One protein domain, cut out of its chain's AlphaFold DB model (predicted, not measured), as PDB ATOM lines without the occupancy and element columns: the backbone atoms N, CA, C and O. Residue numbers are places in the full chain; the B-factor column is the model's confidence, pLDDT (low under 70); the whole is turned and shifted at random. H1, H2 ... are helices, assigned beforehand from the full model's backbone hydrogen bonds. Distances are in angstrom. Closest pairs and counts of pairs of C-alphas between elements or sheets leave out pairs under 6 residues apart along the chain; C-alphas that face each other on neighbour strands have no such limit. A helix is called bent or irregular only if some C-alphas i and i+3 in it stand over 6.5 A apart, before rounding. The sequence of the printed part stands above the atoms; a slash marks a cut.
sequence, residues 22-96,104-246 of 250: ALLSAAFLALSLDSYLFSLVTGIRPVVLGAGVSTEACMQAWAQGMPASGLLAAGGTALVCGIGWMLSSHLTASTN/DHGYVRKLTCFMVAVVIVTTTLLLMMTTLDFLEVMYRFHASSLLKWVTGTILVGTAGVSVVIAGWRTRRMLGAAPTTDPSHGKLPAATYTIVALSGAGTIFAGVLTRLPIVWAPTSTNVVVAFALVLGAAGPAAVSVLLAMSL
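This is residues 22 to 96 and 104 to 246 of the 250 residues of an uncharacterized protein of Nocardia sp. CS682 (UniProt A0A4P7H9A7). A rod-shaped bundle of long helices lying side by side, with H2 in the middle among H1, H3, H5 and the bent H6, and H4 packing on H3 and H6b, away from H2. The printed part has 218 residues, with six named helices in the order H1 to H6, which hold 181 of them, and no named strand; the class is all helix, and the whole is compact, with a radius of gyration of the C-alphas of 19.5 A and spans of 71 by 33 by 27 A.

H1, residues 22 to 42, and H2, residues 55 to 95, form a hairpin; their closest C-alphas, Ala 27 and Gly 75, are 4.3 A apart. H3, residues 105 to 141, touches H2, closest C-alphas Gly 84 and Thr 112, 5.4 A. H4, residues 145 to 175, makes a hairpin with H3, closest C-alphas Ala 117 and Thr 170, 6.5 A. H5, residues 187 to 208, touches H1, closest C-alphas Leu 23 and Thr 191, 5.0 A, at a shallow tilt of 16 degrees, the same way. H6, residues 217 to 245, assigned as one helix by its hydrogen bonds, is bent, C-alphas 231 and 234 being 6.6 A apart; H2 touches H6a, residues 217 to 231, with residues 63 to 71 alone, and H6b, residues 234 to 245, with residues 70 to 81 alone, closest C-alphas Gly 70 and Gly 231, 4.0 A, and Ala 74 and Pro 235, 4.7 A. Every O i to N i+4 pair is within hydrogen-bond range in H1, H5 and H6b, and 35 of 37 in H2, 32 of 33 in H3, 26 of 27 in H4, 10 of 11 in H6a.

H2 measures 60.1 A from first to last C-alpha, H3 54.9 A, H4 44.3 A. H1 begins at C-alpha 22 (45.527, 24.929, -27.685); H6b ends at C-alpha 245 (34.018, 26.252, -19.548).

Residues 97 to 103 are not printed, C-alphas 96 and 104 being 13.0 A apart across the cut. The links H1 to H2 and H4 to H5 are long. The pLDDT is under 70 in 67 residues, among them 141 to 186.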
ATOM      1  N   ALA A  22      46.034  24.058 -26.626       86.12
ATOM      2  CA  ALA A  22      45.527  24.929 -27.685       86.12
ATOM      3  C   ALA A  22      45.110  26.304 -27.132       86.12
ATOM      4  O   ALA A  22      45.537  27.330 -27.662       86.12
ATOM      5  N   LEU A  23      44.369  26.340 -26.019       87.31
ATOM      6  CA  LEU A  23      43.985  27.580 -25.342       87.31
ATOM      7  C   LEU A  23      45.207  28.401 -24.909       87.31
ATOM      8  O   LEU A  23      45.252  29.605 -25.150       87.31
ATOM      9  N   LEU A  24      46.215  27.747 -24.326       88.06
ATOM     10  CA  LEU A  24      47.458  28.393 -23.908       88.06
ATOM     11  C   LEU A  24      48.225  28.969 -25.110       88.06
ATOM     12  O   LEU A  24      48.712  30.095 -25.050       88.06
ATOM     13  N   SER A  25      48.294  28.232 -26.222       89.38
ATOM     14  CA  SER A  25      48.930  28.718 -27.452       89.38
ATOM     15  C   SER A  25      48.203  29.927 -28.050       89.38
ATOM     16  O   SER A  25      48.851  30.894 -28.448       89.38
ATOM     17  N   ALA A  26      46.866  29.929 -28.031       90.88
ATOM     18  CA  ALA A  26      46.061  31.062 -28.476       90.88
ATOM     19  C   ALA A  26      46.242  32.285 -27.568       90.88
ATOM     20  O   ALA A  26      46.333  33.405 -28.068       90.88
ATOM     21  N   ALA A  27      46.355  32.083 -26.251       91.75
ATOM     22  CA  ALA A  27      46.649  33.155 -25.306       91.75
ATOM     23  C   ALA A  27      48.009  33.813 -25.600       91.75
ATOM     24  O   ALA A  27      48.101  35.039 -25.643       91.75
ATOM     25  N   PHE A  28      49.051  33.021 -25.881       91.75
ATOM     26  CA  PHE A  28      50.357  33.559 -26.279       91.75
ATOM     27  C   PHE A  28      50.322  34.300 -27.604       91.75
ATOM     28  O   PHE A  28      50.917  35.369 -27.713       91.75
ATOM     29  N   LEU A  29      49.608  33.759 -28.591       93.12
ATOM     30  CA  LEU A  29      49.405  34.440 -29.862       93.12
ATOM     31  C   LEU A  29      48.764  35.817 -29.633       93.12
ATOM     32  O   LEU A  29      49.296  36.815 -30.110       93.12
ATOM     33  N   ALA A  30      47.682  35.885 -28.852       93.69
ATOM     34  CA  ALA A  30      47.002  37.140 -28.537       93.69
ATOM     35  C   ALA A  30      47.927  38.149 -27.834       93.69
ATOM     36  O   ALA A  30      47.997  39.292 -28.269       93.69
ATOM     37  N   LEU A  31      48.696  37.723 -26.826       93.94
ATOM     38  CA  LEU A  31      49.654  38.587 -26.116       93.94
ATOM     39  C   LEU A  31      50.823  39.052 -27.007       93.94
ATOM     40  O   LEU A  31      51.323  40.168 -26.859       93.94
ATOM     41  N   SER A  32      51.265  38.217 -27.951       94.50
ATOM     42  CA  SER A  32      52.306  38.601 -28.915       94.50
ATOM     43  C   SER A  32      51.807  39.644 -29.917       94.50
ATOM     44  O   SER A  32      52.512  40.609 -30.213       94.50
ATOM     45  N   LEU A  33      50.567  39.487 -30.391       93.12
ATOM     46  CA  LEU A  33      49.917  40.440 -31.286       93.12
ATOM     47  C   LEU A  33      49.572  41.746 -30.564       93.12
ATOM     48  O   LEU A  33      49.695  42.811 -31.159       93.12
ATOM     49  N   ASP A  34      49.227  41.679 -29.281       94.31
ATOM     50  CA  ASP A  34      49.085  42.849 -28.416       94.31
ATOM     51  C   ASP A  34      50.400  43.641 -28.303       94.31
ATOM     52  O   ASP A  34      50.427  44.844 -28.556       94.31
ATOM     53  N   SER A  35      51.527  42.965 -28.055       94.44
ATOM     54  CA  SER A  35      52.848  43.621 -28.022       94.44
ATOM     55  C   SER A  35      53.185  44.309 -29.352       94.44
ATOM     56  O   SER A  35      53.733  45.414 -29.375       94.44
ATOM     57  N   TYR A  36      52.824  43.682 -30.476       93.12
ATOM     58  CA  TYR A  36      52.959  44.283 -31.803       93.12
ATOM     59  C   TYR A  36      52.061  45.520 -31.975       93.12
ATOM     60  O   TYR A  36      52.524  46.544 -32.477       93.12
ATOM     61  N   LEU A  37      50.806  45.469 -31.516       91.56
ATOM     62  CA  LEU A  37      49.892  46.614 -31.540       91.56
ATOM     63  C   LEU A  37      50.413  47.783 -30.703       91.56
ATOM     64  O   LEU A  37      50.428  48.910 -31.193       91.56
ATOM     65  N   PHE A  38      50.914  47.534 -29.493       92.88
ATOM     66  CA  PHE A  38      51.559  48.570 -28.684       92.88
ATOM     67  C   PHE A  38      52.764  49.195 -29.399       92.88
ATOM     68  O   PHE A  38      52.952  50.414 -29.354       92.88
ATOM     69  N   SER A  39      53.549  48.393 -30.125       93.12
ATOM     70  CA  SER A  39      54.637  48.914 -30.958       93.12
ATOM     71  C   SER A  39      54.130  49.792 -32.109       93.12
ATOM     72  O   SER A  39      54.794  50.767 -32.455       93.12
ATOM     73  N   LEU A  40      52.971  49.485 -32.704       89.62
ATOM     74  CA  LEU A  40      52.357  50.335 -33.731       89.62
ATOM     75  C   LEU A  40      51.845  51.653 -33.143       89.62
ATOM     76  O   LEU A  40      52.119  52.707 -33.710       89.62
ATOM     77  N   VAL A  41      51.163  51.603 -31.993       90.06
ATOM     78  CA  VAL A  41      50.612  52.788 -31.310       90.06
ATOM     79  C   VAL A  41      51.725  53.754 -30.908       90.06
ATOM     80  O   VAL A  41      51.633  54.954 -31.160       90.06
ATOM     81  N   THR A  42      52.813  53.240 -30.333       89.69
ATOM     82  CA  THR A  42      53.990  54.054 -29.968       89.69
ATOM     83  C   THR A  42      54.769  54.563 -31.184       89.69
ATOM     84  O   THR A  42      55.483  55.558 -31.085       89.69
ATOM     85  N   GLY A  43      54.612  53.918 -32.342       87.50
ATOM     86  CA  GLY A  43      55.212  54.321 -33.613       87.50
ATOM     87  C   GLY A  43      54.474  55.443 -34.352       87.50
ATOM     88  O   GLY A  43      54.973  55.905 -35.384       87.50
ATOM     89  N   ILE A  44      53.311  55.896 -33.865       84.50
ATOM     90  CA  ILE A  44      52.557  56.997 -34.480       84.50
ATOM     91  C   ILE A  44      53.380  58.285 -34.371       84.50
ATOM     92  O   ILE A  44      53.693  58.754 -33.278       84.50
ATOM     93  N   ARG A  45      53.723  58.881 -35.518       78.69
ATOM     94  CA  ARG A  45      54.446  60.158 -35.588       78.69
ATOM     95  C   ARG A  45      53.441  61.299 -35.757       78.69
ATOM     96  O   ARG A  45      52.948  61.480 -36.872       78.69
ATOM     97  N   PRO A  46      53.114  62.064 -34.701       75.00
ATOM     98  CA  PRO A  46      52.245  63.219 -34.858       75.00
ATOM     99  C   PRO A  46      52.951  64.268 -35.720       75.00
ATOM    100  O   PRO A  46      54.112  64.606 -35.485       75.00
ATOM    101  N   VAL A  47      52.250  64.800 -36.719       70.19
ATOM    102  CA  VAL A  47      52.748  65.947 -37.481       70.19
ATOM    103  C   VAL A  47      52.599  67.176 -36.588       70.19
ATOM    104  O   VAL A  47      51.485  67.603 -36.288       70.19
ATOM    105  N   VAL A  48      53.721  67.723 -36.119       69.56
ATOM    106  CA  VAL A  48      53.739  68.919 -35.265       69.56
ATOM    107  C   VAL A  48      53.666  70.155 -36.160       69.56
ATOM    108  O   VAL A  48      54.679  70.655 -36.641       69.56
ATOM    109  N   LEU A  49      52.453  70.637 -36.421       62.22
ATOM    110  CA  LEU A  49      52.219  71.903 -37.118       62.22
ATOM    111  C   LEU A  49      52.159  73.039 -36.087       62.22
ATOM    112  O   LEU A  49      51.101  73.361 -35.553       62.22
ATOM    113  N   GLY A  50      53.316  73.639 -35.800       65.50
ATOM    114  CA  GLY A  50      53.442  74.908 -35.073       65.50
ATOM    115  C   GLY A  50      53.122  74.866 -33.572       65.50
ATOM    116  O   GLY A  50      54.035  74.981 -32.763       65.50
ATOM    117  N   ALA A  51      51.844  74.747 -33.191       57.34
ATOM    118  CA  ALA A  51      51.359  75.053 -31.835       57.34
ATOM    119  C   ALA A  51      50.654  73.892 -31.096       57.34
ATOM    120  O   ALA A  51      50.088  74.108 -30.026       57.34
ATOM    121  N   GLY A  52      50.673  72.662 -31.622       64.56
ATOM    122  CA  GLY A  52      50.054  71.525 -30.934       64.56
ATOM    123  C   GLY A  52      50.255  70.169 -31.607       64.56
ATOM    124  O   GLY A  52      50.652  70.075 -32.768       64.56
ATOM    125  N   VAL A  53      49.977  69.105 -30.850       73.38
ATOM    126  CA  VAL A  53      49.889  67.729 -31.363       73.38
ATOM    127  C   VAL A  53      48.625  67.610 -32.214       73.38
ATOM    128  O   VAL A  53      47.554  68.037 -31.785       73.38
ATOM    129  N   SER A  54      48.728  67.010 -33.403       77.81
ATOM    130  CA  SER A  54      47.570  66.782 -34.272       77.81
ATOM    131  C   SER A  54      46.512  65.930 -33.560       77.81
ATOM    132  O   SER A  54      46.770  64.766 -33.238       77.81
ATOM    133  N   THR A  55      45.318  66.491 -33.358       79.69
ATOM    134  CA  THR A  55      44.156  65.821 -32.749       79.69
ATOM    135  C   THR A  55      43.853  64.474 -33.396       79.69
ATOM    136  O   THR A  55      43.566  63.497 -32.711       79.69
ATOM    137  N   GLU A  56      44.010  64.394 -34.711       79.94
ATOM    138  CA  GLU A  56      43.746  63.190 -35.489       79.94
ATOM    139  C   GLU A  56      44.710  62.033 -35.168       79.94
ATOM    140  O   GLU A  56      44.296  60.876 -35.094       79.94
ATOM    141  N   ALA A  57      45.990  62.330 -34.898       82.38
ATOM    142  CA  ALA A  57      46.956  61.314 -34.469       82.38
ATOM    143  C   ALA A  57      46.643  60.802 -33.056       82.38
ATOM    144  O   ALA A  57      46.808  59.616 -32.776       82.38
ATOM    145  N   CYS A  58      46.147  61.681 -32.178       86.25
ATOM    146  CA  CYS A  58      45.655  61.287 -30.859       86.25
ATOM    147  C   CYS A  58      44.444  60.353 -30.997       86.25
ATOM    148  O   CYS A  58      44.422  59.282 -30.394       86.25
ATOM    149  N   MET A  59      43.474  60.703 -31.848       83.56
ATOM    150  CA  MET A  59      42.300  59.856 -32.067       83.56
ATOM    151  C   MET A  59      42.675  58.481 -32.631       83.56
ATOM    152  O   MET A  59      42.169  57.460 -32.167       83.56
ATOM    153  N   GLN A  60      43.623  58.437 -33.566       86.44
ATOM    154  CA  GLN A  60      44.150  57.187 -34.103       86.44
ATOM    155  C   GLN A  60      44.841  56.332 -33.033       86.44
ATOM    156  O   GLN A  60      44.599  55.125 -32.975       86.44
ATOM    157  N   ALA A  61      45.659  56.941 -32.170       89.44
ATOM    158  CA  ALA A  61      46.332  56.236 -31.080       89.44
ATOM    159  C   ALA A  61      45.325  55.590 -30.119       89.44
ATOM    160  O   ALA A  61      45.462  54.419 -29.774       89.44
ATOM    161  N   TRP A  62      44.268  56.316 -29.756       89.44
ATOM    162  CA  TRP A  62      43.190  55.803 -28.909       89.44
ATOM    163  C   TRP A  62      42.372  54.697 -29.591       89.44
ATOM    164  O   TRP A  62      42.076  53.678 -28.966       89.44
ATOM    165  N   ALA A  63      42.057  54.847 -30.881       89.06
ATOM    166  CA  ALA A  63      41.331  53.835 -31.651       89.06
ATOM    167  C   ALA A  63      42.118  52.522 -31.802       89.06
ATOM    168  O   ALA A  63      41.519  51.447 -31.808       89.06
ATOM    169  N   GLN A  64      43.448  52.596 -31.902       91.19
ATOM    170  CA  GLN A  64      44.333  51.428 -31.945       91.19
ATOM    171  C   GLN A  64      44.650  50.865 -30.550       91.19
ATOM    172  O   GLN A  64      44.835  49.658 -30.407       91.19
ATOM    173  N   GLY A  65      44.675  51.711 -29.518       91.19
ATOM    174  CA  GLY A  65      44.921  51.301 -28.135       91.19
ATOM    175  C   GLY A  65      43.804  50.429 -27.560       91.19
ATOM    176  O   GLY A  65      44.085  49.449 -26.879       91.19
ATOM    177  N   MET A  66      42.545  50.715 -27.900       90.62
ATOM    178  CA  MET A  66      41.386  49.933 -27.443       90.62
ATOM    179  C   MET A  66      41.459  48.428 -27.768       90.62
ATOM    180  O   MET A  66      41.351  47.615 -26.845       90.62
ATOM    181  N   PRO A  67      41.652  48.002 -29.033       91.31
ATOM    182  CA  PRO A  67      41.793  46.585 -29.356       91.31
ATOM    183  C   PRO A  67      43.058  45.961 -28.750       91.31
ATOM    184  O   PRO A  67      43.016  44.781 -28.413       91.31
ATOM    185  N   ALA A  68      44.145  46.720 -28.558       93.50
ATOM    186  CA  ALA A  68      45.329  46.234 -27.842       93.50
ATOM    187  C   ALA A  68      44.974  45.883 -26.386       93.50
ATOM    188  O   ALA A  68      45.058  44.726 -25.980       93.50
ATOM    189  N   SER A  69      44.393  46.827 -25.635       93.75
ATOM    190  CA  SER A  69      43.909  46.576 -24.270       93.75
ATOM    191  C   SER A  69      42.955  45.379 -24.188       93.75
ATOM    192  O   SER A  69      43.054  44.567 -23.266       93.75
ATOM    193  N   GLY A  70      42.070  45.224 -25.177       91.50
ATOM    194  CA  GLY A  70      41.187  44.067 -25.277       91.50
ATOM    195  C   GLY A  70      41.932  42.741 -25.450       91.50
ATOM    196  O   GLY A  70      41.628  41.766 -24.760       91.50
ATOM    197  N   LEU A  71      42.937  42.690 -26.326       94.00
ATOM    198  CA  LEU A  71      43.760  41.497 -26.538       94.00
ATOM    199  C   LEU A  71      44.638  41.161 -25.341       94.00
ATOM    200  O   LEU A  71      44.760  39.982 -25.004       94.00
ATOM    201  N   LEU A  72      45.172  42.171 -24.656       94.12
ATOM    202  CA  LEU A  72      45.875  41.993 -23.391       94.12
ATOM    203  C   LEU A  72      44.956  41.357 -22.341       94.12
ATOM    204  O   LEU A  72      45.330  40.375 -21.698       94.12
ATOM    205  N   ALA A  73      43.728  41.861 -22.203       91.62
ATOM    206  CA  ALA A  73      42.746  41.325 -21.265       91.62
ATOM    207  C   ALA A  73      42.298  39.895 -21.627       91.62
ATOM    208  O   ALA A  73      42.304  39.005 -20.771       91.62
ATOM    209  N   ALA A  74      41.950  39.639 -22.892       91.75
ATOM    210  CA  ALA A  74      41.531  38.318 -23.369       91.75
ATOM    211  C   ALA A  74      42.673  37.286 -23.297       91.75
ATOM    212  O   ALA A  74      42.472  36.157 -22.850       91.75
ATOM    213  N   GLY A  75      43.886  37.674 -23.694       92.19
ATOM    214  CA  GLY A  75      45.078  36.831 -23.619       92.19
ATOM    215  C   GLY A  75      45.490  36.545 -22.176       92.19
ATOM    216  O   GLY A  75      45.739  35.392 -21.826       92.19
ATOM    217  N   GLY A  76      45.491  37.561 -21.309       91.62
ATOM    218  CA  GLY A  76      45.822  37.420 -19.890       91.62
ATOM    219  C   GLY A  76      44.839  36.524 -19.133       91.62
ATOM    220  O   GLY A  76      45.256  35.611 -18.417       91.62
ATOM    221  N   THR A  77      43.532  36.722 -19.335       90.06
ATOM    222  CA  THR A  77      42.486  35.866 -18.741       90.06
ATOM    223  C   THR A  77      42.597  34.419 -19.220       90.06
ATOM    224  O   THR A  77      42.573  33.499 -18.398       90.06
ATOM    225  N   ALA A  78      42.778  34.199 -20.525       90.44
ATOM    226  CA  ALA A  78      42.943  32.866 -21.099       90.44
ATOM    227  C   ALA A  78      44.208  32.160 -20.598       90.44
ATOM    228  O   ALA A  78      44.162  30.963 -20.314       90.44
ATOM    229  N   LEU A  79      45.316  32.889 -20.434       91.44
ATOM    230  CA  LEU A  79      46.567  32.356 -19.899       91.44
ATOM    231  C   LEU A  79      46.392  31.891 -18.450       91.44
ATOM    232  O   LEU A  79      46.727  30.750 -18.132       91.44
ATOM    233  N   VAL A  80      45.825  32.734 -17.581       89.44
ATOM    234  CA  VAL A  80      45.594  32.375 -16.170       89.44
ATOM    235  C   VAL A  80      44.611  31.211 -16.057       89.44
ATOM    236  O   VAL A  80      44.846  30.278 -15.290       89.44
ATOM    237  N   CYS A  81      43.544  31.215 -16.861       85.38
ATOM    238  CA  CYS A  81      42.590  30.111 -16.913       85.38
ATOM    239  C   CYS A  81      43.265  28.809 -17.373       85.38
ATOM    240  O   CYS A  81      43.109  27.777 -16.722       85.38
ATOM    241  N   GLY A  82      44.071  28.855 -18.437       85.44
ATOM    242  CA  GLY A  82      44.812  27.706 -18.959       85.44
ATOM    243  C   GLY A  82      45.775  27.102 -17.935       85.44
ATOM    244  O   GLY A  82      45.789  25.885 -17.755       85.44
ATOM    245  N   ILE A  83      46.527  27.937 -17.207       85.69
ATOM    246  CA  ILE A  83      47.411  27.482 -16.120       85.69
ATOM    247  C   ILE A  83      46.596  26.842 -14.990       85.69
ATOM    248  O   ILE A  83      46.950  25.762 -14.518       85.69
ATOM    249  N   GLY A  84      45.487  27.470 -14.590       81.44
ATOM    250  CA  GLY A  84      44.589  26.940 -13.565       81.44
ATOM    251  C   GLY A  84      44.062  25.545 -13.906       81.44
ATOM    252  O   GLY A  84      44.118  24.636 -13.079       81.44
ATOM    253  N   TRP A  85      43.638  25.349 -15.155       78.69
ATOM    254  CA  TRP A  85      43.190  24.052 -15.670       78.69
ATOM    255  C   TRP A  85      44.293  22.993 -15.687       78.69
ATOM    256  O   TRP A  85      44.052  21.831 -15.350       78.69
ATOM    257  N   MET A  86      45.515  23.375 -16.067       78.94
ATOM    258  CA  MET A  86      46.650  22.454 -16.021       78.94
ATOM    259  C   MET A  86      46.935  22.024 -14.582       78.94
ATOM    260  O   MET A  86      47.027  20.823 -14.324       78.94
ATOM    261  N   LEU A  87      46.991  22.967 -13.640       77.62
ATOM    262  CA  LEU A  87      47.237  22.671 -12.229       77.62
ATOM    263  C   LEU A  87      46.155  21.755 -11.644       77.62
ATOM    264  O   LEU A  87      46.482  20.750 -11.013       77.62
ATOM    265  N   SER A  88      44.874  22.036 -11.917       74.62
ATOM    266  CA  SER A  88      43.777  21.190 -11.440       74.62
ATOM    267  C   SER A  88      43.858  19.776 -12.016       74.62
ATOM    268  O   SER A  88      43.708  18.809 -11.274       74.62
ATOM    269  N   SER A  89      44.166  19.636 -13.313       74.50
ATOM    270  CA  SER A  89      44.298  18.321 -13.960       74.50
ATOM    271  C   SER A  89      45.465  17.501 -13.399       74.50
ATOM    272  O   SER A  89      45.339  16.290 -13.198       74.50
ATOM    273  N   HIS A  90      46.589  18.156 -13.094       72.19
ATOM    274  CA  HIS A  90      47.760  17.510 -12.513       72.19
ATOM    275  C   HIS A  90      47.476  16.983 -11.109       72.19
ATOM    276  O   HIS A  90      47.883  15.866 -10.790       72.19
ATOM    277  N   LEU A  91      46.748  17.741 -10.291       71.69
ATOM    278  CA  LEU A  91      46.391  17.324  -8.937       71.69
ATOM    279  C   LEU A  91      45.390  16.170  -8.940       71.69
ATOM    280  O   LEU A  91      45.603  15.192  -8.230       71.69
ATOM    281  N   THR A  92      44.365  16.208  -9.797       68.38
ATOM    282  CA  THR A  92      43.429  15.079  -9.945       68.38
ATOM    283  C   THR A  92      44.148  13.803 -10.401       68.38
ATOM    284  O   THR A  92      43.910  12.725  -9.858       68.38
ATOM    285  N   ALA A  93      45.079  13.909 -11.356       67.88
ATOM    286  CA  ALA A  93      45.848  12.760 -11.841       67.88
ATOM    287  C   ALA A  93      46.836  12.201 -10.802       67.88
ATOM    288  O   ALA A  93      47.115  11.001 -10.807       67.88
ATOM    289  N   SER A  94      47.381  13.064  -9.942       67.62
ATOM    290  CA  SER A  94      48.316  12.673  -8.881       67.62
ATOM    291  C   SER A  94      47.583  11.963  -7.743       67.62
ATOM    292  O   SER A  94      48.045  10.931  -7.267       67.62
ATOM    293  N   THR A  95      46.386  12.426  -7.389       62.91
ATOM    294  CA  THR A  95      45.570  11.800  -6.339       62.91
ATOM    295  C   THR A  95      44.951  10.486  -6.758       62.91
ATOM    296  O   THR A  95      44.937   9.561  -5.958       62.91
ATOM    297  N   ASN A  96      44.525  10.327  -8.013       62.06
ATOM    298  CA  ASN A  96      44.068   9.012  -8.479       62.06
ATOM    299  C   ASN A  96      45.158   7.927  -8.362       62.06
ATOM    300  O   ASN A  96      44.833   6.743  -8.364       62.06
ATOM    301  N   ASP A 104      42.720  17.527   0.570       62.84
ATOM    302  CA  ASP A 104      43.384  18.779   0.145       62.84
ATOM    303  C   ASP A 104      42.925  19.285  -1.247       62.84
ATOM    304  O   ASP A 104      43.318  20.343  -1.750       62.84
ATOM    305  N   HIS A 105      42.021  18.547  -1.899       60.81
ATOM    306  CA  HIS A 105      41.485  18.880  -3.225       60.81
ATOM    307  C   HIS A 105      40.606  20.120  -3.247       60.81
ATOM    308  O   HIS A 105      40.577  20.857  -4.242       60.81
ATOM    309  N   GLY A 106      39.871  20.346  -2.158       68.25
ATOM    310  CA  GLY A 106      38.965  21.478  -2.044       68.25
ATOM    311  C   GLY A 106      39.714  22.808  -2.065       68.25
ATOM    312  O   GLY A 106      39.244  23.761  -2.690       68.25
ATOM    313  N   TYR A 107      40.892  22.868  -1.436       73.94
ATOM    314  CA  TYR A 107      41.656  24.103  -1.298       73.94
ATOM    315  C   TYR A 107      42.231  24.578  -2.633       73.94
ATOM    316  O   TYR A 107      41.976  25.713  -3.039       73.94
ATOM    317  N   VAL A 108      42.917  23.710  -3.387       72.25
ATOM    318  CA  VAL A 108      43.541  24.129  -4.656       72.25
ATOM    319  C   VAL A 108      42.506  24.452  -5.736       72.25
ATOM    320  O   VAL A 108      42.684  25.392  -6.518       72.25
ATOM    321  N   ARG A 109      41.375  23.735  -5.756       72.12
ATOM    322  CA  ARG A 109      40.254  24.067  -6.647       72.12
ATOM    323  C   ARG A 109      39.666  25.438  -6.309       72.12
ATOM    324  O   ARG A 109      39.442  26.231  -7.225       72.12
ATOM    325  N   LYS A 110      39.448  25.732  -5.020       75.81
ATOM    326  CA  LYS A 110      38.978  27.049  -4.556       75.81
ATOM    327  C   LYS A 110      39.969  28.151  -4.914       75.81
ATOM    328  O   LYS A 110      39.544  29.170  -5.446       75.81
ATOM    329  N   LEU A 111      41.268  27.923  -4.711       79.81
ATOM    330  CA  LEU A 111      42.322  28.875  -5.067       79.81
ATOM    331  C   LEU A 111      42.323  29.174  -6.572       79.81
ATOM    332  O   LEU A 111      42.331  30.333  -6.970       79.81
ATOM    333  N   THR A 112      42.230  28.140  -7.409       77.31
ATOM    334  CA  THR A 112      42.195  28.293  -8.872       77.31
ATOM    335  C   THR A 112      40.959  29.068  -9.327       77.31
ATOM    336  O   THR A 112      41.066  30.000 -10.124       77.31
ATOM    337  N   CYS A 113      39.781  28.734  -8.790       76.44
ATOM    338  CA  CYS A 113      38.549  29.465  -9.094       76.44
ATOM    339  C   CYS A 113      38.629  30.922  -8.624       76.44
ATOM    340  O   CYS A 113      38.197  31.817  -9.346       76.44
ATOM    341  N   PHE A 114      39.213  31.167  -7.449       82.00
ATOM    342  CA  PHE A 114      39.422  32.506  -6.911       82.00
ATOM    343  C   PHE A 114      40.376  33.329  -7.784       82.00
ATOM    344  O   PHE A 114      40.059  34.464  -8.123       82.00
ATOM    345  N   MET A 115      41.497  32.757  -8.232       83.25
ATOM    346  CA  MET A 115      42.424  33.437  -9.141       83.25
ATOM    347  C   MET A 115      41.756  33.813 -10.468       83.25
ATOM    348  O   MET A 115      41.869  34.955 -10.906       83.25
ATOM    349  N   VAL A 116      41.018  32.885 -11.088       81.38
ATOM    350  CA  VAL A 116      40.289  33.161 -12.338       81.38
ATOM    351  C   VAL A 116      39.219  34.233 -12.118       81.38
ATOM    352  O   VAL A 116      39.090  35.141 -12.935       81.38
ATOM    353  N   ALA A 117      38.497  34.176 -10.996       79.88
ATOM    354  CA  ALA A 117      37.516  35.188 -10.616       79.88
ATOM    355  C   ALA A 117      38.142  36.582 -10.513       79.88
ATOM    356  O   ALA A 117      37.650  37.521 -11.134       79.88
ATOM    357  N   VAL A 118      39.237  36.701  -9.759       84.56
ATOM    358  CA  VAL A 118      39.957  37.963  -9.565       84.56
ATOM    359  C   VAL A 118      40.441  38.506 -10.904       84.56
ATOM    360  O   VAL A 118      40.229  39.676 -11.192       84.56
ATOM    361  N   VAL A 119      41.025  37.668 -11.763       86.06
ATOM    362  CA  VAL A 119      41.535  38.118 -13.065       86.06
ATOM    363  C   VAL A 119      40.411  38.579 -13.992       86.06
ATOM    364  O   VAL A 119      40.546  39.632 -14.613       86.06
ATOM    365  N   ILE A 120      39.282  37.867 -14.055       82.50
ATOM    366  CA  ILE A 120      38.119  38.295 -14.852       82.50
ATOM    367  C   ILE A 120      37.559  39.622 -14.323       82.50
ATOM    368  O   ILE A 120      37.312  40.541 -15.100       82.50
ATOM    369  N   VAL A 121      37.388  39.761 -13.006       80.62
ATOM    370  CA  VAL A 121      36.864  40.995 -12.395       80.62
ATOM    371  C   VAL A 121      37.805  42.175 -12.638       80.62
ATOM    372  O   VAL A 121      37.359  43.224 -13.090       80.62
ATOM    373  N   THR A 122      39.105  42.008 -12.402       85.50
ATOM    374  CA  THR A 122      40.087  43.081 -12.599       85.50
ATOM    375  C   THR A 122      40.177  43.496 -14.063       85.50
ATOM    376  O   THR A 122      40.122  44.685 -14.364       85.50
ATOM    377  N   THR A 123      40.277  42.542 -14.994       84.81
ATOM    378  CA  THR A 123      40.378  42.868 -16.429       84.81
ATOM    379  C   THR A 123      39.121  43.549 -16.953       84.81
ATOM    380  O   THR A 123      39.226  44.515 -17.698       84.81
ATOM    381  N   THR A 124      37.936  43.121 -16.524       80.50
ATOM    382  CA  THR A 124      36.678  43.764 -16.931       80.50
ATOM    383  C   THR A 124      36.523  45.174 -16.365       80.50
ATOM    384  O   THR A 124      36.095  46.062 -17.098       80.50
ATOM    385  N   LEU A 125      36.927  45.411 -15.114       82.31
ATOM    386  CA  LEU A 125      36.986  46.754 -14.525       82.31
ATOM    387  C   LEU A 125      37.943  47.672 -15.288       82.31
ATOM    388  O   LEU A 125      37.580  48.803 -15.602       82.31
ATOM    389  N   LEU A 126      39.137  47.175 -15.622       86.88
ATOM    390  CA  LEU A 126      40.107  47.936 -16.406       86.88
ATOM    391  C   LEU A 126      39.550  48.274 -17.790       86.88
ATOM    392  O   LEU A 126      39.556  49.441 -18.165       86.88
ATOM    393  N   LEU A 127      38.985  47.298 -18.508       84.81
ATOM    394  CA  LEU A 127      38.374  47.540 -19.818       84.81
ATOM    395  C   LEU A 127      37.194  48.508 -19.742       84.81
ATOM    396  O   LEU A 127      37.015  49.316 -20.651       84.81
ATOM    397  N   MET A 128      36.398  48.455 -18.673       82.38
ATOM    398  CA  MET A 128      35.303  49.396 -18.457       82.38
ATOM    399  C   MET A 128      35.831  50.825 -18.308       82.38
ATOM    400  O   MET A 128      35.352  51.710 -19.012       82.38
ATOM    401  N   MET A 129      36.848  51.038 -17.466       83.12
ATOM    402  CA  MET A 129      37.481  52.352 -17.299       83.12
ATOM    403  C   MET A 129      38.107  52.845 -18.608       83.12
ATOM    404  O   MET A 129      37.800  53.948 -19.049       83.12
ATOM    405  N   THR A 130      38.881  52.002 -19.299       88.62
ATOM    406  CA  THR A 130      39.494  52.361 -20.590       88.62
ATOM    407  C   THR A 130      38.447  52.696 -21.651       88.62
ATOM    408  O   THR A 130      38.645  53.607 -22.448       88.62
ATOM    409  N   THR A 131      37.306  52.001 -21.653       84.00
ATOM    410  CA  THR A 131      36.201  52.294 -22.575       84.00
ATOM    411  C   THR A 131      35.580  53.659 -22.294       84.00
ATOM    412  O   THR A 131      35.254  54.377 -23.238       84.00
ATOM    413  N   LEU A 132      35.417  54.030 -21.022       83.25
ATOM    414  CA  LEU A 132      34.899  55.346 -20.646       83.25
ATOM    415  C   LEU A 132      35.858  56.458 -21.079       83.25
ATOM    416  O   LEU A 132      35.417  57.384 -21.758       83.25
ATOM    417  N   ASP A 133      37.153  56.309 -20.790       86.94
ATOM    418  CA  ASP A 133      38.183  57.270 -21.201       86.94
ATOM    419  C   ASP A 133      38.235  57.407 -22.731       86.94
ATOM    420  O   ASP A 133      38.256  58.512 -23.276       86.94
ATOM    421  N   PHE A 134      38.180  56.283 -23.451       86.25
ATOM    422  CA  PHE A 134      38.142  56.269 -24.911       86.25
ATOM    423  C   PHE A 134      36.933  57.033 -25.461       86.25
ATOM    424  O   PHE A 134      37.079  57.861 -26.363       86.25
ATOM    425  N   LEU A 135      35.737  56.773 -24.923       82.62
ATOM    426  CA  LEU A 135      34.520  57.459 -25.352       82.62
ATOM    427  C   LEU A 135      34.596  58.954 -25.041       82.62
ATOM    428  O   LEU A 135      34.226  59.756 -25.895       82.62
ATOM    429  N   GLU A 136      35.104  59.342 -23.871       83.12
ATOM    430  CA  GLU A 136      35.286  60.750 -23.515       83.12
ATOM    431  C   GLU A 136      36.185  61.465 -24.530       83.12
ATOM    432  O   GLU A 136      35.799  62.505 -25.072       83.12
ATOM    433  N   VAL A 137      37.337  60.872 -24.861       83.25
ATOM    434  CA  VAL A 137      38.280  61.438 -25.832       83.25
ATOM    435  C   VAL A 137      37.653  61.528 -27.225       83.25
ATOM    436  O   VAL A 137      37.665  62.607 -27.819       83.25
ATOM    437  N   MET A 138      37.051  60.452 -27.744       79.81
ATOM    438  CA  MET A 138      36.438  60.451 -29.085       79.81
ATOM    439  C   MET A 138      35.293  61.464 -29.202       79.81
ATOM    440  O   MET A 138      35.158  62.176 -30.200       79.81
ATOM    441  N   TYR A 139      34.462  61.568 -28.166       75.75
ATOM    442  CA  TYR A 139      33.283  62.429 -28.182       75.75
ATOM    443  C   TYR A 139      33.555  63.890 -27.874       75.75
ATOM    444  O   TYR A 139      32.695  64.732 -28.174       75.75
ATOM    445  N   ARG A 140      34.716  64.212 -27.302       74.12
ATOM    446  CA  ARG A 140      35.168  65.595 -27.153       74.12
ATOM    447  C   ARG A 140      35.448  66.249 -28.511       74.12
ATOM    448  O   ARG A 140      35.281  67.459 -28.624       74.12
ATOM    449  N   PHE A 141      35.786  65.464 -29.539       68.62
ATOM    450  CA  PHE A 141      36.142  65.967 -30.872       68.62
ATOM    451  C   PHE A 141      35.013  65.910 -31.916       68.62
ATOM    452  O   PHE A 141      35.020  66.716 -32.844       68.62
ATOM    453  N   HIS A 142      34.017  65.022 -31.778       64.44
ATOM    454  CA  HIS A 142      32.874  64.938 -32.706       64.44
ATOM    455  C   HIS A 142      31.534  64.852 -31.950       64.44
ATOM    456  O   HIS A 142      31.152  63.825 -31.382       64.44
ATOM    457  N   ALA A 143      30.813  65.974 -31.893       48.69
ATOM    458  CA  ALA A 143      29.647  66.169 -31.038       48.69
ATOM    459  C   ALA A 143      28.311  65.892 -31.756       48.69
ATOM    460  O   ALA A 143      27.710  66.793 -32.328       48.69
ATOM    461  N   SER A 144      27.774  64.672 -31.634       63.59
ATOM    462  CA  SER A 144      26.318  64.454 -31.724       63.59
ATOM    463  C   SER A 144      25.806  63.848 -30.412       63.59
ATOM    464  O   SER A 144      26.192  62.757 -30.014       63.59
ATOM    465  N   SER A 145      24.994  64.607 -29.671       58.09
ATOM    466  CA  SER A 145      24.625  64.314 -28.273       58.09
ATOM    467  C   SER A 145      23.827  63.013 -28.090       58.09
ATOM    468  O   SER A 145      24.080  62.279 -27.139       58.09
ATOM    469  N   LEU A 146      22.914  62.684 -29.008       60.41
ATOM    470  CA  LEU A 146      22.070  61.484 -28.906       60.41
ATOM    471  C   LEU A 146      22.833  60.186 -29.188       60.41
ATOM    472  O   LEU A 146      22.611  59.178 -28.519       60.41
ATOM    473  N   LEU A 147      23.768  60.210 -30.140       59.19
ATOM    474  CA  LEU A 147      24.539  59.024 -30.505       59.19
ATOM    475  C   LEU A 147      25.497  58.614 -29.375       59.19
ATOM    476  O   LEU A 147      25.647  57.422 -29.129       59.19
ATOM    477  N   LYS A 148      26.039  59.594 -28.628       61.97
ATOM    478  CA  LYS A 148      26.880  59.394 -27.428       61.97
ATOM    479  C   LYS A 148      26.219  58.503 -26.383       61.97
ATOM    480  O   LYS A 148      26.849  57.595 -25.847       61.97
ATOM    481  N   TRP A 149      24.946  58.771 -26.105       58.75
ATOM    482  CA  TRP A 149      24.189  58.034 -25.102       58.75
ATOM    483  C   TRP A 149      23.854  56.625 -25.575       58.75
ATOM    484  O   TRP A 149      24.009  55.679 -24.811       58.75
ATOM    485  N   VAL A 150      23.453  56.456 -26.834       62.44
ATOM    486  CA  VAL A 150      22.988  55.160 -27.345       62.44
ATOM    487  C   VAL A 150      24.136  54.158 -27.493       62.44
ATOM    488  O   VAL A 150      24.044  53.046 -26.980       62.44
ATOM    489  N   THR A 151      25.249  54.526 -28.130       63.75
ATOM    490  CA  THR A 151      26.377  53.593 -28.324       63.75
ATOM    491  C   THR A 151      27.141  53.333 -27.027       63.75
ATOM    492  O   THR A 151      27.544  52.197 -26.783       63.75
ATOM    493  N   GLY A 152      27.279  54.346 -26.163       62.50
ATOM    494  CA  GLY A 152      27.887  54.197 -24.842       62.50
ATOM    495  C   GLY A 152      27.072  53.278 -23.930       62.50
ATOM    496  O   GLY A 152      27.610  52.314 -23.395       62.50
ATOM    497  N   THR A 153      25.762  53.511 -23.791       63.94
ATOM    498  CA  THR A 153      24.917  52.718 -22.874       63.94
ATOM    499  C   THR A 153      24.672  51.298 -23.359       63.94
ATOM    500  O   THR A 153      24.662  50.384 -22.539       63.94
ATOM    501  N   ILE A 154      24.524  51.069 -24.666       64.50
ATOM    502  CA  ILE A 154      24.328  49.714 -25.199       64.50
ATOM    503  C   ILE A 154      25.599  48.885 -25.018       64.50
ATOM    504  O   ILE A 154      25.527  47.715 -24.638       64.50
ATOM    505  N   LEU A 155      26.773  49.472 -25.244       63.91
ATOM    506  CA  LEU A 155      28.015  48.711 -25.218       63.91
ATOM    507  C   LEU A 155      28.586  48.553 -23.801       63.91
ATOM    508  O   LEU A 155      29.015  47.461 -23.433       63.91
ATOM    509  N   VAL A 156      28.479  49.586 -22.958       62.97
ATOM    510  CA  VAL A 156      28.757  49.479 -21.513       62.97
ATOM    511  C   VAL A 156      27.702  48.614 -20.824       62.97
ATOM    512  O   VAL A 156      28.033  47.851 -19.924       62.97
ATOM    513  N   GLY A 157      26.445  48.665 -21.265       63.75
ATOM    514  CA  GLY A 157      25.364  47.827 -20.749       63.75
ATOM    515  C   GLY A 157      25.568  46.352 -21.075       63.75
ATOM    516  O   GLY A 157      25.462  45.513 -20.188       63.75
ATOM    517  N   THR A 158      25.929  46.010 -22.313       60.12
ATOM    518  CA  THR A 158      26.213  44.616 -22.704       60.12
ATOM    519  C   THR A 158      27.487  44.078 -22.050       60.12
ATOM    520  O   THR A 158      27.472  42.962 -21.525       60.12
ATOM    521  N   ALA A 159      28.555  44.881 -21.975       57.78
ATOM    522  CA  ALA A 159      29.761  44.533 -21.222       57.78
ATOM    523  C   ALA A 159      29.457  44.384 -19.717       57.78
ATOM    524  O   ALA A 159      29.799  43.370 -19.114       57.78
ATOM    525  N   GLY A 160      28.714  45.311 -19.116       59.78
ATOM    526  CA  GLY A 160      28.306  45.260 -17.712       59.78
ATOM    527  C   GLY A 160      27.414  44.060 -17.391       59.78
ATOM    528  O   GLY A 160      27.638  43.370 -16.402       59.78
ATOM    529  N   VAL A 161      26.453  43.730 -18.256       64.81
ATOM    530  CA  VAL A 161      25.612  42.531 -18.113       64.81
ATOM    531  C   VAL A 161      26.460  41.266 -18.205       64.81
ATOM    532  O   VAL A 161      26.277  40.355 -17.399       64.81
ATOM    533  N   SER A 162      27.438  41.210 -19.110       61.06
ATOM    534  CA  SER A 162      28.360  40.071 -19.182       61.06
ATOM    535  C   SER A 162      29.220  39.928 -17.915       61.06
ATOM    536  O   SER A 162      29.434  38.806 -17.455       61.06
ATOM    537  N   VAL A 163      29.602  41.042 -17.275       60.12
ATOM    538  CA  VAL A 163      30.305  41.083 -15.977       60.12
ATOM    539  C   VAL A 163      29.407  40.627 -14.834       60.12
ATOM    540  O   VAL A 163      29.840  39.842 -13.993       60.12
ATOM    541  N   VAL A 164      28.148  41.064 -14.805       66.06
ATOM    542  CA  VAL A 164      27.175  40.636 -13.791       66.06
ATOM    543  C   VAL A 164      26.893  39.145 -13.932       66.06
ATOM    544  O   VAL A 164      26.905  38.431 -12.936       66.06
ATOM    545  N   ILE A 165      26.712  38.641 -15.153       65.62
ATOM    546  CA  ILE A 165      26.469  37.218 -15.409       65.62
ATOM    547  C   ILE A 165      27.702  36.385 -15.049       65.62
ATOM    548  O   ILE A 165      27.567  35.376 -14.354       65.62
ATOM    549  N   ALA A 166      28.899  36.804 -15.470       60.41
ATOM    550  CA  ALA A 166      30.141  36.114 -15.134       60.41
ATOM    551  C   ALA A 166      30.382  36.130 -13.619       60.41
ATOM    552  O   ALA A 166      30.533  35.073 -13.016       60.41
ATOM    553  N   GLY A 167      30.308  37.298 -12.979       60.69
ATOM    554  CA  GLY A 167      30.510  37.464 -11.540       60.69
ATOM    555  C   GLY A 167      29.469  36.733 -10.694       60.69
ATOM    556  O   GLY A 167      29.815  36.095  -9.699       60.69
ATOM    557  N   TRP A 168      28.198  36.752 -11.095       66.31
ATOM    558  CA  TRP A 168      27.137  36.021 -10.401       66.31
ATOM    559  C   TRP A 168      27.314  34.512 -10.532       66.31
ATOM    560  O   TRP A 168      27.160  33.780  -9.551       66.31
ATOM    561  N   ARG A 169      27.715  34.032 -11.712       64.56
ATOM    562  CA  ARG A 169      27.998  32.612 -11.918       64.56
ATOM    563  C   ARG A 169      29.238  32.170 -11.148       64.56
ATOM    564  O   ARG A 169      29.203  31.120 -10.517       64.56
ATOM    565  N   THR A 170      30.279  32.993 -11.106       57.88
ATOM    566  CA  THR A 170      31.476  32.759 -10.293       57.88
ATOM    567  C   THR A 170      31.142  32.697  -8.803       57.88
ATOM    568  O   THR A 170      31.588  31.780  -8.118       57.88
ATOM    569  N   ARG A 171      30.283  33.593  -8.297       63.22
ATOM    570  CA  ARG A 171      29.780  33.530  -6.912       63.22
ATOM    571  C   ARG A 171      28.963  32.266  -6.644       63.22
ATOM    572  O   ARG A 171      29.140  31.654  -5.598       63.22
ATOM    573  N   ARG A 172      28.121  31.836  -7.590       61.75
ATOM    574  CA  ARG A 172      27.397  30.555  -7.491       61.75
ATOM    575  C   ARG A 172      28.343  29.353  -7.459       61.75
ATOM    576  O   ARG A 172      28.104  28.427  -6.697       61.75
ATOM    577  N   MET A 173      29.436  29.385  -8.222       53.03
ATOM    578  CA  MET A 173      30.442  28.313  -8.215       53.03
ATOM    579  C   MET A 173      31.243  28.236  -6.908       53.03
ATOM    580  O   MET A 173      31.689  27.155  -6.543       53.03
ATOM    581  N   LEU A 174      31.405  29.348  -6.184       56.66
ATOM    582  CA  LEU A 174      32.034  29.371  -4.855       56.66
ATOM    583  C   LEU A 174      31.143  28.775  -3.748       56.66
ATOM    584  O   LEU A 174      31.668  28.418  -2.694       56.66
ATOM    585  N   GLY A 175      29.828  28.665  -3.976       50.75
ATOM    586  CA  GLY A 175      28.854  28.176  -2.990       50.75
ATOM    587  C   GLY A 175      28.309  26.760  -3.219       50.75
ATOM    588  O   GLY A 175      27.605  26.260  -2.348       50.75
ATOM    589  N   ALA A 176      28.593  26.114  -4.354       46.66
ATOM    590  CA  ALA A 176      28.067  24.783  -4.685       46.66
ATOM    591  C   ALA A 176      29.015  23.637  -4.250       46.66
ATOM    592  O   ALA A 176      30.209  23.857  -4.027       46.66
ATOM    593  N   ALA A 177      28.469  22.420  -4.105       47.06
ATOM    594  CA  ALA A 177      29.182  21.204  -3.692       47.06
ATOM    595  C   ALA A 177      29.745  20.390  -4.887       47.06
ATOM    596  O   ALA A 177      29.088  20.284  -5.922       47.06
ATOM    597  N   PRO A 178      30.946  19.785  -4.771       46.53
ATOM    598  CA  PRO A 178      31.698  19.217  -5.892       46.53
ATOM    599  C   PRO A 178      31.042  18.015  -6.570       46.53
ATOM    600  O   PRO A 178      31.091  16.909  -6.049       46.53
ATOM    601  N   THR A 179      30.551  18.215  -7.797       46.59
ATOM    602  CA  THR A 179      30.211  17.137  -8.736       46.59
ATOM    603  C   THR A 179      31.242  16.991  -9.862       46.59
ATOM    604  O   THR A 179      32.083  17.871 -10.101       46.59
ATOM    605  N   THR A 180      31.240  15.799 -10.462       44.00
ATOM    606  CA  THR A 180      32.394  15.094 -11.044       44.00
ATOM    607  C   THR A 180      32.487  15.088 -12.570       44.00
ATOM    608  O   THR A 180      33.311  14.338 -13.079       44.00
ATOM    609  N   ASP A 181      31.749  15.925 -13.311       44.31
ATOM    610  CA  ASP A 181      31.861  15.930 -14.781       44.31
ATOM    611  C   ASP A 181      32.288  17.284 -15.383       44.31
ATOM    612  O   ASP A 181      31.508  18.241 -15.429       44.31
ATOM    613  N   PRO A 182      33.542  17.405 -15.870       52.25
ATOM    614  CA  PRO A 182      34.004  18.592 -16.572       52.25
ATOM    615  C   PRO A 182      33.469  18.618 -18.011       52.25
ATOM    616  O   PRO A 182      33.851  17.811 -18.857       52.25
ATOM    617  N   SER A 183      32.609  19.594 -18.332       51.25
ATOM    618  CA  SER A 183      32.125  19.786 -19.705       51.25
ATOM    619  C   SER A 183      33.248  20.315 -20.618       51.25
ATOM    620  O   SER A 183      33.412  21.519 -20.819       51.25
ATOM    621  N   HIS A 184      34.020  19.406 -21.215       54.53
ATOM    622  CA  HIS A 184      35.122  19.702 -22.144       54.53
ATOM    623  C   HIS A 184      34.684  20.298 -23.503       54.53
ATOM    624  O   HIS A 184      35.518  20.682 -24.321       54.53
ATOM    625  N   GLY A 185      33.380  20.406 -23.777       57.97
ATOM    626  CA  GLY A 185      32.863  20.801 -25.094       57.97
ATOM    627  C   GLY A 185      33.070  22.271 -25.485       57.97
ATOM    628  O   GLY A 185      32.982  22.595 -26.665       57.97
ATOM    629  N   LYS A 186      33.347  23.176 -24.533       67.06
ATOM    630  CA  LYS A 186      33.331  24.641 -24.776       67.06
ATOM    631  C   LYS A 186      34.706  25.314 -24.842       67.06
ATOM    632  O   LYS A 186      34.802  26.447 -25.306       67.06
ATOM    633  N   LEU A 187      35.769  24.611 -24.451       74.06
ATOM    634  CA  LEU A 187      37.158  25.067 -24.586       74.06
ATOM    635  C   LEU A 187      37.571  25.414 -26.031       74.06
ATOM    636  O   LEU A 187      38.160  26.480 -26.211       74.06
ATOM    637  N   PRO A 188      37.244  24.614 -27.074       82.00
ATOM    638  CA  PRO A 188      37.650  24.955 -28.438       82.00
ATOM    639  C   PRO A 188      36.990  26.245 -28.934       82.00
ATOM    640  O   PRO A 188      37.637  27.027 -29.624       82.00
ATOM    641  N   ALA A 189      35.740  26.514 -28.539       82.62
ATOM    642  CA  ALA A 189      35.065  27.761 -28.885       82.62
ATOM    643  C   ALA A 189      35.816  28.975 -28.315       82.62
ATOM    644  O   ALA A 189      36.087  29.917 -29.055       82.62
ATOM    645  N   ALA A 190      36.239  28.914 -27.045       85.44
ATOM    646  CA  ALA A 190      37.054  29.965 -26.436       85.44
ATOM    647  C   ALA A 190      38.373  30.173 -27.205       85.44
ATOM    648  O   ALA A 190      38.715  31.302 -27.555       85.44
ATOM    649  N   THR A 191      39.074  29.088 -27.556       87.50
ATOM    650  CA  THR A 191      40.319  29.155 -28.338       87.50
ATOM    651  C   THR A 191      40.113  29.827 -29.698       87.50
ATOM    652  O   THR A 191      40.836  30.767 -30.022       87.50
ATOM    653  N   TYR A 192      39.105  29.408 -30.471       90.56
ATOM    654  CA  TYR A 192      38.818  30.010 -31.776       90.56
ATOM    655  C   TYR A 192      38.422  31.482 -31.660       90.56
ATOM    656  O   TYR A 192      38.871  32.285 -32.472       90.56
ATOM    657  N   THR A 193      37.646  31.862 -30.639       89.56
ATOM    658  CA  THR A 193      37.283  33.274 -30.433       89.56
ATOM    659  C   THR A 193      38.487  34.148 -30.108       89.56
ATOM    660  O   THR A 193      38.567  35.250 -30.635       89.56
ATOM    661  N   ILE A 194      39.453  33.661 -29.321       91.94
ATOM    662  CA  ILE A 194      40.684  34.407 -29.016       91.94
ATOM    663  C   ILE A 194      41.519  34.608 -30.283       91.94
ATOM    664  O   ILE A 194      41.984  35.716 -30.532       91.94
ATOM    665  N   VAL A 195      41.684  33.560 -31.099       93.44
ATOM    666  CA  VAL A 195      42.439  33.639 -32.364       93.44
ATOM    667  C   VAL A 195      41.742  34.559 -33.370       93.44
ATOM    668  O   VAL A 195      42.394  35.362 -34.032       93.44
ATOM    669  N   ALA A 196      40.416  34.474 -33.477       93.44
ATOM    670  CA  ALA A 196      39.644  35.354 -34.345       93.44
ATOM    671  C   ALA A 196      39.726  36.815 -33.879       93.44
ATOM    672  O   ALA A 196      39.938  37.704 -34.700       93.44
ATOM    673  N   LEU A 197      39.611  37.058 -32.569       92.56
ATOM    674  CA  LEU A 197      39.726  38.387 -31.970       92.56
ATOM    675  C   LEU A 197      41.120  38.981 -32.199       92.56
ATOM    676  O   LEU A 197      41.225  40.152 -32.558       92.56
ATOM    677  N   SER A 198      42.181  38.183 -32.037       93.06
ATOM    678  CA  SER A 198      43.560  38.634 -32.238       93.06
ATOM    679  C   SER A 198      43.858  38.956 -33.693       93.06
ATOM    680  O   SER A 198      44.357  40.043 -33.981       93.06
ATOM    681  N   GLY A 199      43.446  38.094 -34.624       93.75
ATOM    682  CA  GLY A 199      43.531  38.381 -36.055       93.75
ATOM    683  C   GLY A 199      42.756  39.644 -36.439       93.75
ATOM    684  O   GLY A 199      43.308  40.532 -37.090       93.75
ATOM    685  N   ALA A 200      41.503  39.766 -35.994       93.88
ATOM    686  CA  ALA A 200      40.662  40.924 -36.292       93.88
ATOM    687  C   ALA A 200      41.237  42.229 -35.715       93.88
ATOM    688  O   ALA A 200      41.279  43.233 -36.424       93.88
ATOM    689  N   GLY A 201      41.736  42.211 -34.474       91.31
ATOM    690  CA  GLY A 201      42.388  43.352 -33.826       91.31
ATOM    691  C   GLY A 201      43.625  43.839 -34.576       91.31
ATOM    692  O   GLY A 201      43.755  45.033 -34.852       91.31
ATOM    693  N   THR A 202      44.508  42.920 -34.973       92.81
ATOM    694  CA  THR A 202      45.725  43.266 -35.723       92.81
ATOM    695  C   THR A 202      45.414  43.778 -37.127       92.81
ATOM    696  O   THR A 202      45.996  44.778 -37.546       92.81
ATOM    697  N   ILE A 203      44.480  43.143 -37.844       93.94
ATOM    698  CA  ILE A 203      44.053  43.605 -39.174       93.94
ATOM    699  C   ILE A 203      43.450  45.005 -39.070       93.94
ATOM    700  O   ILE A 203      43.826  45.887 -39.835       93.94
ATOM    701  N   PHE A 204      42.564  45.236 -38.100       91.88
ATOM    702  CA  PHE A 204      41.933  46.534 -37.883       91.88
ATOM    703  C   PHE A 204      42.962  47.646 -37.640       91.88
ATOM    704  O   PHE A 204      42.925  48.677 -38.314       91.88
ATOM    705  N   ALA A 205      43.934  47.425 -36.752       89.50
ATOM    706  CA  ALA A 205      44.991  48.405 -36.511       89.50
ATOM    707  C   ALA A 205      45.893  48.619 -37.737       89.50
ATOM    708  O   ALA A 205      46.248  49.755 -38.050       89.50
ATOM    709  N   GLY A 206      46.225  47.547 -38.464       88.94
ATOM    710  CA  GLY A 206      47.010  47.618 -39.699       88.94
ATOM    711  C   GLY A 206      46.291  48.344 -40.840       88.94
ATOM    712  O   GLY A 206      46.935  49.012 -41.645       88.94
ATOM    713  N   VAL A 207      44.961  48.264 -40.910       89.31
ATOM    714  CA  VAL A 207      44.155  49.057 -41.850       89.31
ATOM    715  C   VAL A 207      44.138  50.524 -41.422       89.31
ATOM    716  O   VAL A 207      44.342  51.403 -42.259       89.31
ATOM    717  N   LEU A 208      43.979  50.797 -40.123       86.75
ATOM    718  CA  LEU A 208      43.985  52.160 -39.583       86.75
ATOM    719  C   LEU A 208      45.289  52.918 -39.861       86.75
ATOM    720  O   LEU A 208      45.242  54.127 -40.038       86.75
ATOM    721  N   THR A 209      46.444  52.250 -39.935       84.94
ATOM    722  CA  THR A 209      47.713  52.928 -40.276       84.94
ATOM    723  C   THR A 209      47.803  53.373 -41.735       84.94
ATOM    724  O   THR A 209      48.629  54.227 -42.048       84.94
ATOM    725  N   ARG A 210      46.977  52.818 -42.631       84.00
ATOM    726  CA  ARG A 210      46.978  53.161 -44.063       84.00
ATOM    727  C   ARG A 210      45.907  54.167 -44.461       84.00
ATOM    728  O   ARG A 210      45.988  54.710 -45.562       84.00
ATOM    729  N   LEU A 211      44.900  54.389 -43.621       81.19
ATOM    730  CA  LEU A 211      43.835  55.332 -43.934       81.19
ATOM    731  C   LEU A 211      44.345  56.774 -43.773       81.19
ATOM    732  O   LEU A 211      45.005  57.079 -42.778       81.19
ATOM    733  N   PRO A 212      44.070  57.668 -44.741       69.94
ATOM    734  CA  PRO A 212      44.424  59.072 -44.610       69.94
ATOM    735  C   PRO A 212      43.705  59.672 -43.397       69.94
ATOM    736  O   PRO A 212      42.538  59.383 -43.152       69.94
ATOM    737  N   ILE A 213      44.416  60.535 -42.671       64.69
ATOM    738  CA  ILE A 213      44.080  61.119 -41.357       64.69
ATOM    739  C   ILE A 213      42.855  62.077 -41.415       64.69
ATOM    740  O   ILE A 213      42.618  62.883 -40.526       64.69
ATOM    741  N   VAL A 214      42.039  62.017 -42.469       68.19
ATOM    742  CA  VAL A 214      40.840  62.847 -42.627       68.19
ATOM    743  C   VAL A 214      39.637  62.065 -42.103       68.19
ATOM    744  O   VAL A 214      38.981  61.326 -42.838       68.19
ATOM    745  N   TRP A 215      39.365  62.203 -40.809       67.19
ATOM    746  CA  TRP A 215      38.267  61.512 -40.142       67.19
ATOM    747  C   TRP A 215      36.934  62.185 -40.471       67.19
ATOM    748  O   TRP A 215      36.503  63.134 -39.818       67.19
ATOM    749  N   ALA A 216      36.256  61.687 -41.506       62.72
ATOM    750  CA  ALA A 216      34.873  62.069 -41.761       62.72
ATOM    751  C   ALA A 216      33.961  61.541 -40.627       62.72
ATOM    752  O   ALA A 216      34.189  60.431 -40.129       62.72
ATOM    753  N   PRO A 217      32.884  62.262 -40.257       64.94
ATOM    754  CA  PRO A 217      31.988  61.874 -39.162       64.94
ATOM    755  C   PRO A 217      31.481  60.430 -39.278       64.94
ATOM    756  O   PRO A 217      31.381  59.700 -38.291       64.94
ATOM    757  N   THR A 218      31.193  59.993 -40.506       63.41
ATOM    758  CA  THR A 218      30.687  58.652 -40.810       63.41
ATOM    759  C   THR A 218      31.745  57.568 -40.586       63.41
ATOM    760  O   THR A 218      31.426  56.517 -40.035       63.41
ATOM    761  N   SER A 219      33.008  57.819 -40.955       72.50
ATOM    762  CA  SER A 219      34.113  56.879 -40.715       72.50
ATOM    763  C   SER A 219      34.461  56.764 -39.232       72.50
ATOM    764  O   SER A 219      34.744  55.664 -38.763       72.50
ATOM    765  N   THR A 220      34.360  57.858 -38.471       76.06
ATOM    766  CA  THR A 220      34.650  57.862 -37.030       76.06
ATOM    767  C   THR A 220      33.714  56.929 -36.269       76.06
ATOM    768  O   THR A 220      34.172  56.134 -35.454       76.06
ATOM    769  N   ASN A 221      32.418  56.934 -36.592       76.19
ATOM    770  CA  ASN A 221      31.444  56.044 -35.948       76.19
ATOM    771  C   ASN A 221      31.746  54.562 -36.200       76.19
ATOM    772  O   ASN A 221      31.630  53.744 -35.288       76.19
ATOM    773  N   VAL A 222      32.150  54.216 -37.426       80.00
ATOM    774  CA  VAL A 222      32.507  52.840 -37.791       80.00
ATOM    775  C   VAL A 222      33.749  52.399 -37.022       80.00
ATOM    776  O   VAL A 222      33.741  51.339 -36.400       80.00
ATOM    777  N   VAL A 223      34.793  53.228 -36.995       84.25
ATOM    778  CA  VAL A 223      36.030  52.919 -36.267       84.25
ATOM    779  C   VAL A 223      35.778  52.785 -34.766       84.25
ATOM    780  O   VAL A 223      36.258  51.829 -34.164       84.25
ATOM    781  N   VAL A 224      34.988  53.683 -34.171       83.12
ATOM    782  CA  VAL A 224      34.588  53.602 -32.759       83.12
ATOM    783  C   VAL A 224      33.841  52.298 -32.491       83.12
ATOM    784  O   VAL A 224      34.197  51.582 -31.561       83.12
ATOM    785  N   ALA A 225      32.862  51.932 -33.323       81.94
ATOM    786  CA  ALA A 225      32.123  50.680 -33.157       81.94
ATOM    787  C   ALA A 225      33.047  49.452 -33.212       81.94
ATOM    788  O   ALA A 225      32.963  48.584 -32.344       81.94
ATOM    789  N   PHE A 226      33.970  49.393 -34.176       85.88
ATOM    790  CA  PHE A 226      34.940  48.296 -34.267       85.88
ATOM    791  C   PHE A 226      35.910  48.266 -33.081       85.88
ATOM    792  O   PHE A 226      36.126  47.200 -32.506       85.88
ATOM    793  N   ALA A 227      36.450  49.416 -32.673       87.56
ATOM    794  CA  ALA A 227      37.345  49.525 -31.521       87.56
ATOM    795  C   ALA A 227      36.659  49.065 -30.225       87.56
ATOM    796  O   ALA A 227      37.261  48.362 -29.421       87.56
ATOM    797  N   LEU A 228      35.379  49.394 -30.053       84.62
ATOM    798  CA  LEU A 228      34.558  48.966 -28.923       84.62
ATOM    799  C   LEU A 228      34.246  47.463 -28.946       84.62
ATOM    800  O   LEU A 228      34.330  46.789 -27.917       84.62
ATOM    801  N   VAL A 229      33.905  46.915 -30.113       85.44
ATOM    802  CA  VAL A 229      33.646  45.475 -30.258       85.44
ATOM    803  C   VAL A 229      34.912  44.673 -29.966       85.44
ATOM    804  O   VAL A 229      34.859  43.707 -29.211       85.44
ATOM    805  N   LEU A 230      36.054  45.085 -30.514       88.25
ATOM    806  CA  LEU A 230      37.327  44.380 -30.346       88.25
ATOM    807  C   LEU A 230      37.965  44.629 -28.969       88.25
ATOM    808  O   LEU A 230      38.588  43.729 -28.415       88.25
ATOM    809  N   GLY A 231      37.792  45.828 -28.410       85.31
ATOM    810  CA  GLY A 231      38.386  46.250 -27.142       85.31
ATOM    811  C   GLY A 231      37.583  45.863 -25.901       85.31
ATOM    812  O   GLY A 231      38.177  45.585 -24.868       85.31
ATOM    813  N   ALA A 232      36.250  45.791 -25.982       84.19
ATOM    814  CA  ALA A 232      35.394  45.529 -24.820       84.19
ATOM    815  C   ALA A 232      34.508  44.287 -24.992       84.19
ATOM    816  O   ALA A 232      34.576  43.362 -24.181       84.19
ATOM    817  N   ALA A 233      33.702  44.225 -26.059       82.00
ATOM    818  CA  ALA A 233      32.724  43.144 -26.225       82.00
ATOM    819  C   ALA A 233      33.384  41.773 -26.467       82.00
ATOM    820  O   ALA A 233      32.969  40.770 -25.888       82.00
ATOM    821  N   GLY A 234      34.433  41.725 -27.290       84.31
ATOM    822  CA  GLY A 234      35.192  40.511 -27.595       84.31
ATOM    823  C   GLY A 234      35.857  39.893 -26.359       84.31
ATOM    824  O   GLY A 234      35.582  38.732 -26.049       84.31
ATOM    825  N   PRO A 235      36.678  40.642 -25.602       85.88
ATOM    826  CA  PRO A 235      37.304  40.150 -24.372       85.88
ATOM    827  C   PRO A 235      36.291  39.729 -23.305       85.88
ATOM    828  O   PRO A 235      36.507  38.747 -22.587       85.88
ATOM    829  N   ALA A 236      35.154  40.425 -23.226       81.81
ATOM    830  CA  ALA A 236      34.054  40.042 -22.352       81.81
ATOM    831  C   ALA A 236      33.417  38.711 -22.784       81.81
ATOM    832  O   ALA A 236      33.220  37.827 -21.951       81.81
ATOM    833  N   ALA A 237      33.173  38.513 -24.084       82.44
ATOM    834  CA  ALA A 237      32.678  37.246 -24.620       82.44
ATOM    835  C   ALA A 237      33.654  36.090 -24.349       82.44
ATOM    836  O   ALA A 237      33.225  35.021 -23.913       82.44
ATOM    837  N   VAL A 238      34.962  36.312 -24.520       86.06
ATOM    838  CA  VAL A 238      36.008  35.337 -24.156       86.06
ATOM    839  C   VAL A 238      35.945  35.013 -22.664       86.06
ATOM    840  O   VAL A 238      35.906  33.841 -22.297       86.06
ATOM    841  N   SER A 239      35.866  36.025 -21.800       83.75
ATOM    842  CA  SER A 239      35.766  35.837 -20.347       83.75
ATOM    843  C   SER A 239      34.524  35.036 -19.954       83.75
ATOM    844  O   SER A 239      34.606  34.136 -19.117       83.75
ATOM    845  N   VAL A 240      33.381  35.296 -20.599       78.81
ATOM    846  CA  VAL A 240      32.152  34.517 -20.405       78.81
ATOM    847  C   VAL A 240      32.360  33.079 -20.863       78.81
ATOM    848  O   VAL A 240      32.070  32.172 -20.092       78.81
ATOM    849  N   LEU A 241      32.896  32.840 -22.063       81.69
ATOM    850  CA  LEU A 241      33.153  31.487 -22.571       81.69
ATOM    851  C   LEU A 241      34.092  30.697 -21.653       81.69
ATOM    852  O   LEU A 241      33.821  29.531 -21.362       81.69
ATOM    853  N   LEU A 242      35.141  31.339 -21.134       80.25
ATOM    854  CA  LEU A 242      36.042  30.750 -20.145       80.25
ATOM    855  C   LEU A 242      35.299  30.429 -18.843       80.25
ATOM    856  O   LEU A 242      35.394  29.306 -18.350       80.25
ATOM    857  N   ALA A 243      34.479  31.347 -18.330       75.12
ATOM    858  CA  ALA A 243      33.657  31.103 -17.145       75.12
ATOM    859  C   ALA A 243      32.604  29.998 -17.362       75.12
ATOM    860  O   ALA A 243      32.292  29.252 -16.438       75.12
ATOM    861  N   MET A 244      32.064  29.857 -18.578       71.56
ATOM    862  CA  MET A 244      31.165  28.757 -18.947       71.56
ATOM    863  C   MET A 244      31.898  27.423 -19.097       71.56
ATOM    864  O   MET A 244      31.251  26.382 -18.998       71.56
ATOM    865  N   SER A 245      33.194  27.453 -19.409       71.88
ATOM    866  CA  SER A 245      34.018  26.252 -19.548       71.88
ATOM    867  C   SER A 245      34.408  25.667 -18.196       71.88
ATOM    868  O   SER A 245      34.620  24.460 -18.114       71.88
ATOM    869  N   LEU A 246      34.452  26.495 -17.140       63.91
ATOM    870  CA  LEU A 246      34.676  26.035 -15.774       63.91
ATOM    871  C   LEU A 246      33.609  24.999 -15.391       63.91
ATOM    872  O   LEU A 246      32.426  25.207 -15.677       63.91
TER     873      LEU A 246